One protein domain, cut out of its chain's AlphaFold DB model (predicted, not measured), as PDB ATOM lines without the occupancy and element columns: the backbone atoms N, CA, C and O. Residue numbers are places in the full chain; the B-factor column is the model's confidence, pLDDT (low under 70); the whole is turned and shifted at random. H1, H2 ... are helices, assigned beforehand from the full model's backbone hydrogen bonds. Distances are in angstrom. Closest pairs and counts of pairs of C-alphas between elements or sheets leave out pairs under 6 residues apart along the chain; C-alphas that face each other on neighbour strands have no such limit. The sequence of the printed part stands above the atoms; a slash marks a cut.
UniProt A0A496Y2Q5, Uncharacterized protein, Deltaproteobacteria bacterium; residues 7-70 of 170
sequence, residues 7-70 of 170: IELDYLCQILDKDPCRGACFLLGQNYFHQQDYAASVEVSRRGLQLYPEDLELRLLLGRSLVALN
ATOM      1  N   ILE A   7      44.399  38.431 -35.798       47.09
ATOM      2  CA  ILE A   7      44.387  38.889 -34.404       47.09
ATOM      3  C   ILE A   7      43.044  39.562 -34.071       47.09
ATOM      4  O   ILE A   7      42.511  39.363 -32.982       47.09
ATOM      5  N   GLU A   8      42.459  40.311 -35.014       58.41
ATOM      6  CA  GLU A   8      41.129  40.914 -34.837       58.41
ATOM      7  C   GLU A   8      40.003  39.874 -34.830       58.41
ATOM      8  O   GLU A   8      39.068  40.009 -34.047       58.41
ATOM      9  N   LEU A   9      40.095  38.826 -35.656       58.56
ATOM     10  CA  LEU A   9      39.104  37.741 -35.692       58.56
ATOM     11  C   LEU A   9      39.029  36.985 -34.366       58.56
ATOM     12  O   LEU A   9      37.941  36.864 -33.812       58.56
ATOM     13  N   ASP A  10      40.167  36.534 -33.834       62.06
ATOM     14  CA  ASP A  10      40.203  35.793 -32.566       62.06
ATOM     15  C   ASP A  10      39.690  36.641 -31.394       62.06
ATOM     16  O   ASP A  10      38.946  36.156 -30.537       62.06
ATOM     17  N   TYR A  11      40.036  37.932 -31.379       62.81
ATOM     18  CA  TYR A  11      39.565  38.878 -30.371       62.81
ATOM     19  C   TYR A  11      38.050  39.119 -30.463       62.81
ATOM     20  O   TYR A  11      37.353  39.102 -29.446       62.81
ATOM     21  N   LEU A  12      37.518  39.281 -31.678       57.53
ATOM     22  CA  LEU A  12      36.081  39.429 -31.912       57.53
ATOM     23  C   LEU A  12      35.309  38.153 -31.539       57.53
ATOM     24  O   LEU A  12      34.258  38.256 -30.907       57.53
ATOM     25  N   CYS A  13      35.837  36.962 -31.845       60.44
ATOM     26  CA  CYS A  13      35.249  35.679 -31.446       60.44
ATOM     27  C   CYS A  13      35.154  35.537 -29.918       60.44
ATOM     28  O   CYS A  13      34.094  35.191 -29.400       60.44
ATOM     29  N   GLN A  14      36.218  35.881 -29.179       60.94
ATOM     30  CA  GLN A  14      36.204  35.832 -27.710       60.94
ATOM     31  C   GLN A  14      35.202  36.800 -27.071       60.94
ATOM     32  O   GLN A  14      34.653  36.499 -26.010       60.94
ATOM     33  N   ILE A  15      34.990  37.973 -27.673       56.81
ATOM     34  CA  ILE A  15      33.989  38.940 -27.198       56.81
ATOM     35  C   ILE A  15      32.577  38.401 -27.451       56.81
ATOM     36  O   ILE A  15      31.724  38.469 -26.568       56.81
ATOM     37  N   LEU A  16      32.350  37.821 -28.629       56.25
ATOM     38  CA  LEU A  16      31.059  37.270 -29.036       56.25
ATOM     39  C   LEU A  16      30.595  36.083 -28.193       56.25
ATOM     40  O   LEU A  16      29.397  35.943 -27.965       56.25
ATOM     41  N   ASP A  17      31.520  35.257 -27.707       57.03
ATOM     42  CA  ASP A  17      31.181  34.153 -26.804       57.03
ATOM     43  C   ASP A  17      30.810  34.621 -25.384       57.03
ATOM     44  O   ASP A  17      30.193  33.859 -24.641       57.03
ATOM     45  N   LYS A  18      31.158  35.859 -24.996       53.62
ATOM     46  CA  LYS A  18      30.912  36.397 -23.646       53.62
ATOM     47  C   LYS A  18      29.646  37.247 -23.539       53.62
ATOM     48  O   LYS A  18      28.962  37.143 -22.531       53.62
ATOM     49  N   ASP A  19      29.340  38.049 -24.556       52.81
ATOM     50  CA  ASP A  19      28.080  38.794 -24.675       52.81
ATOM     51  C   ASP A  19      27.794  39.043 -26.169       52.81
ATOM     52  O   ASP A  19      28.363  39.960 -26.777       52.81
ATOM     53  N   PRO A  20      26.972  38.203 -26.820       60.78
ATOM     54  CA  PRO A  20      26.752  38.296 -28.255       60.78
ATOM     55  C   PRO A  20      25.876  39.506 -28.587       60.78
ATOM     56  O   PRO A  20      24.659  39.400 -28.642       60.78
ATOM     57  N   CYS A  21      26.494  40.661 -28.833       70.31
ATOM     58  CA  CYS A  21      25.816  41.866 -29.308       70.31
ATOM     59  C   CYS A  21      25.474  41.766 -30.807       70.31
ATOM     60  O   CYS A  21      26.341  41.442 -31.620       70.31
ATOM     61  N   ARG A  22      24.255  42.171 -31.195       72.75
ATOM     62  CA  ARG A  22      23.745  42.228 -32.588       72.75
ATOM     63  C   ARG A  22      24.793  42.699 -33.608       72.75
ATOM     64  O   ARG A  22      25.091  42.012 -34.582       72.75
ATOM     65  N   GLY A  23      25.380  43.872 -33.356       72.19
ATOM     66  CA  GLY A  23      26.357  44.491 -34.256       72.19
ATOM     67  C   GLY A  23      27.665  43.706 -34.373       72.19
ATOM     68  O   GLY A  23      28.256  43.662 -35.447       72.19
ATOM     69  N   ALA A  24      28.094  43.033 -33.306       74.94
ATOM     70  CA  ALA A  24      29.307  42.228 -33.326       74.94
ATOM     71  C   ALA A  24      29.119  40.953 -34.170       74.94
ATOM     72  O   ALA A  24      30.003  40.614 -34.956       74.94
ATOM     73  N   CYS A  25      27.954  40.289 -34.088       79.25
ATOM     74  CA  CYS A  25      27.645  39.125 -34.928       79.25
ATOM     75  C   CYS A  25      27.651  39.500 -36.415       79.25
ATOM     76  O   CYS A  25      28.206  38.778 -37.244       79.25
ATOM     77  N   PHE A  26      27.072  40.657 -36.748       81.88
ATOM     78  CA  PHE A  26      27.063  41.161 -38.116       81.88
ATOM     79  C   PHE A  26      28.475  41.466 -38.624       81.88
ATOM     80  O   PHE A  26      28.830  41.036 -39.719       81.88
ATOM     81  N   LEU A  27      29.297  42.158 -37.828       81.94
ATOM     82  CA  LEU A  27      30.675  42.487 -38.199       81.94
ATOM     83  C   LEU A  27      31.532  41.234 -38.405       81.94
ATOM     84  O   LEU A  27      32.271  41.160 -39.387       81.94
ATOM     85  N   LEU A  28      31.398  40.229 -37.534       83.81
ATOM     86  CA  LEU A  28      32.115  38.961 -37.680       83.81
ATOM     87  C   LEU A  28      31.688  38.230 -38.960       83.81
ATOM     88  O   LEU A  28      32.531  37.876 -39.785       83.81
ATOM     89  N   GLY A  29      30.381  38.047 -39.168       85.50
ATOM     90  CA  GLY A  29      29.875  37.380 -40.367       85.50
ATOM     91  C   GLY A  29      30.240  38.135 -41.650       85.50
ATOM     92  O   GLY A  29      30.518  37.518 -42.680       85.50
ATOM     93  N   GLN A  30      30.272  39.469 -41.596       85.19
ATOM     94  CA  GLN A  30      30.685  40.329 -42.700       85.19
ATOM     95  C   GLN A  30      32.185  40.197 -42.982       85.19
ATOM     96  O   GLN A  30      32.580  40.171 -44.147       85.19
ATOM     97  N   ASN A  31      33.018  40.067 -41.951       85.25
ATOM     98  CA  ASN A  31      34.446  39.833 -42.124       85.25
ATOM     99  C   ASN A  31      34.707  38.488 -42.820       85.25
ATOM    100  O   ASN A  31      35.423  38.450 -43.821       85.25
ATOM    101  N   TYR A  32      34.045  37.412 -42.379       84.56
ATOM    102  CA  TYR A  32      34.104  36.116 -43.066       84.56
ATOM    103  C   TYR A  32      33.628  36.207 -44.520       84.56
ATOM    104  O   TYR A  32      34.303  35.724 -45.429       84.56
ATOM    105  N   PHE A  33      32.534  36.932 -44.777       82.75
ATOM    106  CA  PHE A  33      32.058  37.183 -46.138       82.75
ATOM    107  C   PHE A  33      33.109  37.903 -47.004       82.75
ATOM    108  O   PHE A  33      33.295  37.564 -48.173       82.75
ATOM    109  N   HIS A  34      33.814  38.895 -46.452       83.44
ATOM    110  CA  HIS A  34      34.878  39.616 -47.157       83.44
ATOM    111  C   HIS A  34      36.119  38.765 -47.419       83.44
ATOM    112  O   HIS A  34      36.804  38.985 -48.419       83.44
ATOM    113  N   GLN A  35      36.383  37.788 -46.558       85.56
ATOM    114  CA  GLN A  35      37.432  36.789 -46.741       85.56
ATOM    115  C   GLN A  35      37.029  35.665 -47.705       85.56
ATOM    116  O   GLN A  35      37.843  34.790 -47.973       85.56
ATOM    117  N   GLN A  36      35.808  35.713 -48.254       87.50
ATOM    118  CA  GLN A  36      35.213  34.667 -49.094       87.50
ATOM    119  C   GLN A  36      34.985  33.338 -48.361       87.50
ATOM    120  O   GLN A  36      34.632  32.339 -48.986       87.50
ATOM    121  N   ASP A  37      35.104  33.334 -47.032       90.44
ATOM    122  CA  ASP A  37      34.685  32.215 -46.198       90.44
ATOM    123  C   ASP A  37      33.175  32.308 -45.960       90.44
ATOM    124  O   ASP A  37      32.664  32.743 -44.922       90.44
ATOM    125  N   TYR A  38      32.429  31.967 -47.005       89.25
ATOM    126  CA  TYR A  38      30.978  32.061 -46.988       89.25
ATOM    127  C   TYR A  38      30.350  31.042 -46.029       89.25
ATOM    128  O   TYR A  38      29.287  31.322 -45.481       89.25
ATOM    129  N   ALA A  39      31.008  29.907 -45.775       90.00
ATOM    130  CA  ALA A  39      30.530  28.891 -44.840       90.00
ATOM    131  C   ALA A  39      30.567  29.403 -43.392       90.00
ATOM    132  O   ALA A  39      29.541  29.373 -42.711       90.00
ATOM    133  N   ALA A  40      31.696  29.974 -42.957       84.75
ATOM    134  CA  ALA A  40      31.791  30.601 -41.639       84.75
ATOM    135  C   ALA A  40      30.830  31.796 -41.509       84.75
ATOM    136  O   ALA A  40      30.177  31.982 -40.480       84.75
ATOM    137  N   SER A  41      30.660  32.576 -42.582       89.31
ATOM    138  CA  SER A  41      29.684  33.669 -42.620       89.31
ATOM    139  C   SER A  41      28.241  33.185 -42.418       89.31
ATOM    140  O   SER A  41      27.481  33.823 -41.683       89.31
ATOM    141  N   VAL A  42      27.858  32.055 -43.025       92.94
ATOM    142  CA  VAL A  42      26.542  31.424 -42.827       92.94
ATOM    143  C   VAL A  42      26.355  30.995 -41.373       92.94
ATOM    144  O   VAL A  42      25.328  31.329 -40.783       92.94
ATOM    145  N   GLU A  43      27.329  30.304 -40.775       90.31
ATOM    146  CA  GLU A  43      27.217  29.845 -39.383       90.31
ATOM    147  C   GLU A  43      27.061  31.006 -38.401       90.31
ATOM    148  O   GLU A  43      26.134  31.014 -37.585       90.31
ATOM    149  N   VAL A  44      27.915  32.025 -38.523       87.50
ATOM    150  CA  VAL A  44      27.860  33.213 -37.663       87.50
ATOM    151  C   VAL A  44      26.534  33.946 -37.833       87.50
ATOM    152  O   VAL A  44      25.916  34.338 -36.844       87.50
ATOM    153  N   SER A  45      26.053  34.090 -39.072       88.25
ATOM    154  CA  SER A  45      24.778  34.759 -39.343       88.25
ATOM    155  C   SER A  45      23.589  33.973 -38.788       88.25
ATOM    156  O   SER A  45      22.690  34.571 -38.203       88.25
ATOM    157  N   ARG A  46      23.587  32.635 -38.894       91.44
ATOM    158  CA  ARG A  46      22.544  31.781 -38.299       91.44
ATOM    159  C   ARG A  46      22.540  31.866 -36.774       91.44
ATOM    160  O   ARG A  46      21.472  32.030 -36.192       91.44
ATOM    161  N   ARG A  47      23.709  31.809 -36.126       87.06
ATOM    162  CA  ARG A  47      23.824  31.967 -34.664       87.06
ATOM    163  C   ARG A  47      23.374  33.362 -34.225       87.06
ATOM    164  O   ARG A  47      22.633  33.487 -33.256       87.06
ATOM    165  N   GLY A  48      23.733  34.396 -34.985       86.19
ATOM    166  CA  GLY A  48      23.243  35.755 -34.768       86.19
ATOM    167  C   GLY A  48      21.718  35.854 -34.868       86.19
ATOM    168  O   GLY A  48      21.092  36.459 -34.006       86.19
ATOM    169  N   LEU A  49      21.101  35.209 -35.862       88.12
ATOM    170  CA  LEU A  49      19.643  35.194 -36.035       88.12
ATOM    171  C   LEU A  49      18.899  34.369 -34.977       88.12
ATOM    172  O   LEU A  49      17.734  34.647 -34.721       88.12
ATOM    173  N   GLN A  50      19.532  33.382 -34.335       87.00
ATOM    174  CA  GLN A  50      18.925  32.699 -33.183       87.00
ATOM    175  C   GLN A  50      18.734  33.654 -31.996       87.00
ATOM    176  O   GLN A  50      17.761  33.534 -31.258       87.00
ATOM    177  N   LEU A  51      19.654  34.606 -31.832       83.12
ATOM    178  CA  LEU A  51      19.629  35.604 -30.761       83.12
ATOM    179  C   LEU A  51      18.834  36.855 -31.154       83.12
ATOM    180  O   LEU A  51      18.166  37.460 -30.320       83.12
ATOM    181  N   TYR A  52      18.872  37.212 -32.438       82.75
ATOM    182  CA  TYR A  52      18.208  38.378 -33.010       82.75
ATOM    183  C   TYR A  52      17.361  37.984 -34.232       82.75
ATOM    184  O   TYR A  52      17.736  38.289 -35.367       82.75
ATOM    185  N   PRO A  53      16.201  37.327 -34.031       82.12
ATOM    186  CA  PRO A  53      15.411  36.757 -35.127       82.12
ATOM    187  C   PRO A  53      14.919  37.778 -36.152       82.12
ATOM    188  O   PRO A  53      14.780  37.450 -37.329       82.12
ATOM    189  N   GLU A  54      14.679  39.015 -35.716       80.25
ATOM    190  CA  GLU A  54      14.153  40.115 -36.535       80.25
ATOM    191  C   GLU A  54      15.251  40.959 -37.205       80.25
ATOM    192  O   GLU A  54      14.965  41.988 -37.819       80.25
ATOM    193  N   ASP A  55      16.522  40.560 -37.098       82.31
ATOM    194  CA  ASP A  55      17.614  41.337 -37.670       82.31
ATOM    195  C   ASP A  55      17.712  41.172 -39.193       82.31
ATOM    196  O   ASP A  55      18.242  40.191 -39.726       82.31
ATOM    197  N   LEU A  56      17.240  42.198 -39.900       80.12
ATOM    198  CA  LEU A  56      17.301  42.301 -41.355       80.12
ATOM    199  C   LEU A  56      18.732  42.262 -41.908       80.12
ATOM    200  O   LEU A  56      18.943  41.723 -42.994       80.12
ATOM    201  N   GLU A  57      19.714  42.820 -41.199       82.75
ATOM    202  CA  GLU A  57      21.101  42.886 -41.670       82.75
ATOM    203  C   GLU A  57      21.771  41.513 -41.604       82.75
ATOM    204  O   GLU A  57      22.418  41.101 -42.570       82.75
ATOM    205  N   LEU A  58      21.550  40.771 -40.516       85.94
ATOM    206  CA  LEU A  58      22.006  39.385 -40.385       85.94
ATOM    207  C   LEU A  58      21.293  38.456 -41.375       85.94
ATOM    208  O   LEU A  58      21.934  37.597 -41.978       85.94
ATOM    209  N   ARG A  59      19.990  38.654 -41.610       88.56
ATOM    210  CA  ARG A  59      19.220  37.868 -42.588       88.56
ATOM    211  C   ARG A  59      19.672  38.139 -44.026       88.56
ATOM    212  O   ARG A  59      19.791  37.209 -44.822       88.56
ATOM    213  N   LEU A  60      20.003  39.389 -44.351       87.06
ATOM    214  CA  LEU A  60      20.557  39.761 -45.654       87.06
ATOM    215  C   LEU A  60      21.989  39.244 -45.843       87.06
ATOM    216  O   LEU A  60      22.339  38.802 -46.938       87.06
ATOM    217  N   LEU A  61      22.815  39.289 -44.797       88.56
ATOM    218  CA  LEU A  61      24.156  38.713 -44.813       88.56
ATOM    219  C   LEU A  61      24.096  37.198 -45.035       88.56
ATOM    220  O   LEU A  61      24.737  36.719 -45.965       88.56
ATOM    221  N   LEU A  62      23.247  36.481 -44.290       92.69
ATOM    222  CA  LEU A  62      22.997  35.051 -44.479       92.69
ATOM    223  C   LEU A  62      22.590  34.742 -45.924       92.69
ATOM    224  O   LEU A  62      23.230  33.927 -46.580       92.69
ATOM    225  N   GLY A  63      21.577  35.437 -46.448       90.31
ATOM    226  CA  GLY A  63      21.113  35.234 -47.820       90.31
ATOM    227  C   GLY A  63      22.213  35.448 -48.863       90.31
ATOM    228  O   GLY A  63      22.361  34.648 -49.782       90.31
ATOM    229  N   ARG A  64      23.048  36.485 -48.707       89.06
ATOM    230  CA  ARG A  64      24.183  36.742 -49.612       89.06
ATOM    231  C   ARG A  64      25.265  35.671 -49.519       89.06
ATOM    232  O   ARG A  64      25.821  35.300 -50.550       89.06
ATOM    233  N   SER A  65      25.564  35.191 -48.317       90.38
ATOM    234  CA  SER A  65      26.529  34.112 -48.099       90.38
ATOM    235  C   SER A  65      26.031  32.796 -48.709       90.38
ATOM    236  O   SER A  65      26.796  32.120 -49.390       90.38
ATOM    237  N   LEU A  66      24.735  32.487 -48.582       89.69
ATOM    238  CA  LEU A  66      24.099  31.326 -49.218       89.69
ATOM    239  C   LEU A  66      24.130  31.411 -50.754       89.69
ATOM    240  O   LEU A  66      24.440  30.421 -51.414       89.69
ATOM    241  N   VAL A  67      23.885  32.595 -51.337       87.38
ATOM    242  CA  VAL A  67      24.045  32.815 -52.790       87.38
ATOM    243  C   VAL A  67      25.482  32.542 -53.229       87.38
ATOM    244  O   VAL A  67      25.695  31.866 -54.232       87.38
ATOM    245  N   ALA A  68      26.469  33.030 -52.476       87.62
ATOM    246  CA  ALA A  68      27.879  32.812 -52.790       87.62
ATOM    247  C   ALA A  68      28.299  31.330 -52.687       87.62
ATOM    248  O   ALA A  68      29.198  30.901 -53.405       87.62
ATOM    249  N   LEU A  69      27.607  30.538 -51.859       89.56
ATOM    250  CA  LEU A  69      27.742  29.076 -51.773       89.56
ATOM    251  C   LEU A  69      26.891  28.309 -52.799       89.56
ATOM    252  O   LEU A  69      26.854  27.080 -52.762       89.56
ATOM    253  N   ASN A  70      26.189  29.004 -53.700       90.12
ATOM    254  CA  ASN A  70      25.251  28.423 -54.664       90.12
ATOM    255  C   ASN A  70      24.074  27.650 -54.018       90.12
ATOM    256  O   ASN A  70      23.430  26.816 -54.655       90.12
TER     257      ASN A  70
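AT A GLANCE: This is residues 7 to 70 of the 170 residues of an uncharacterized protein of Deltaproteobacteria bacterium (UniProt A0A496Y2Q5). Three helices, H2, H3 and H4, make a small up-and-down bundle, their centres at the corners of a triangle, and H1 folds back beside H2 on the side away from H4. H1 meets the bundle through H2 alone. The printed part has 64 residues with four named helices, H1, H2, H3 and H4 in that order along the chain, and no named strand; the class is all helix. The whole is compact, with a radius of gyration of the C-alphas of 10.7 A, and its outline is flat, spanning 32 by 28 by 13 A.

IN THESE COORDINATES: The printed part begins with H1, residues 7 to 16, 14.5 A from first to last C-alpha; C-alpha 7 is at (44.387, 38.889, -34.404). H2, residues 22 to 34, is 18.5 A long and begins with C-alpha 22 at (23.745, 42.228, -32.588). H3, residues 38 to 51, is the longest helix with 14 residues and 20.1 A. H4, residues 56 to 68, is 18.2 A long and ends with C-alpha 68 at (27.879, 32.812, -52.790).

HOW THE PARTS SIT: H2 is the hub and touches the three other helices. H1 and H2 are a helical hairpin and run opposite ways at a shallow tilt of 34 degrees, only just short of steep. H2 touches H1 with residues 24 to 28 alone, and their closest C-alphas, those of Leu 16 and Ala 24, are 6.8 A apart. H2 and H3 are a helical hairpin with a shallow tilt of 11 degrees, opposite ways; their closest C-alphas, those of Gly 29 and Ser 41, are 4.3 A apart. H3 and H4, also a helical hairpin, touch and run opposite ways at a shallow tilt of 26 degrees, with the C-alphas of Tyr 38 and Ser 65 closest at 5.0 A. H2 and H4 touch and run the same way at a shallow tilt of 19 degrees; the C-alphas of Phe 26 and Leu 58 are their closest, at 5.8 A. H1 is apart from H3 and from H4. In H1, H2, H3 and H4 every O i to N i+4 pair is within hydrogen-bond range.

THE WHOLE: The two C-alphas farthest apart, those of Lys 18 and Asn 70, are 32.5 A apart. The printed part has no cut, and the links H1 to H2, H2 to H3 and H3 to H4 are tight. The mean pLDDT of the printed part is 79.3. Residues 7 to 20 are under 70, and H1 has a mean of 58.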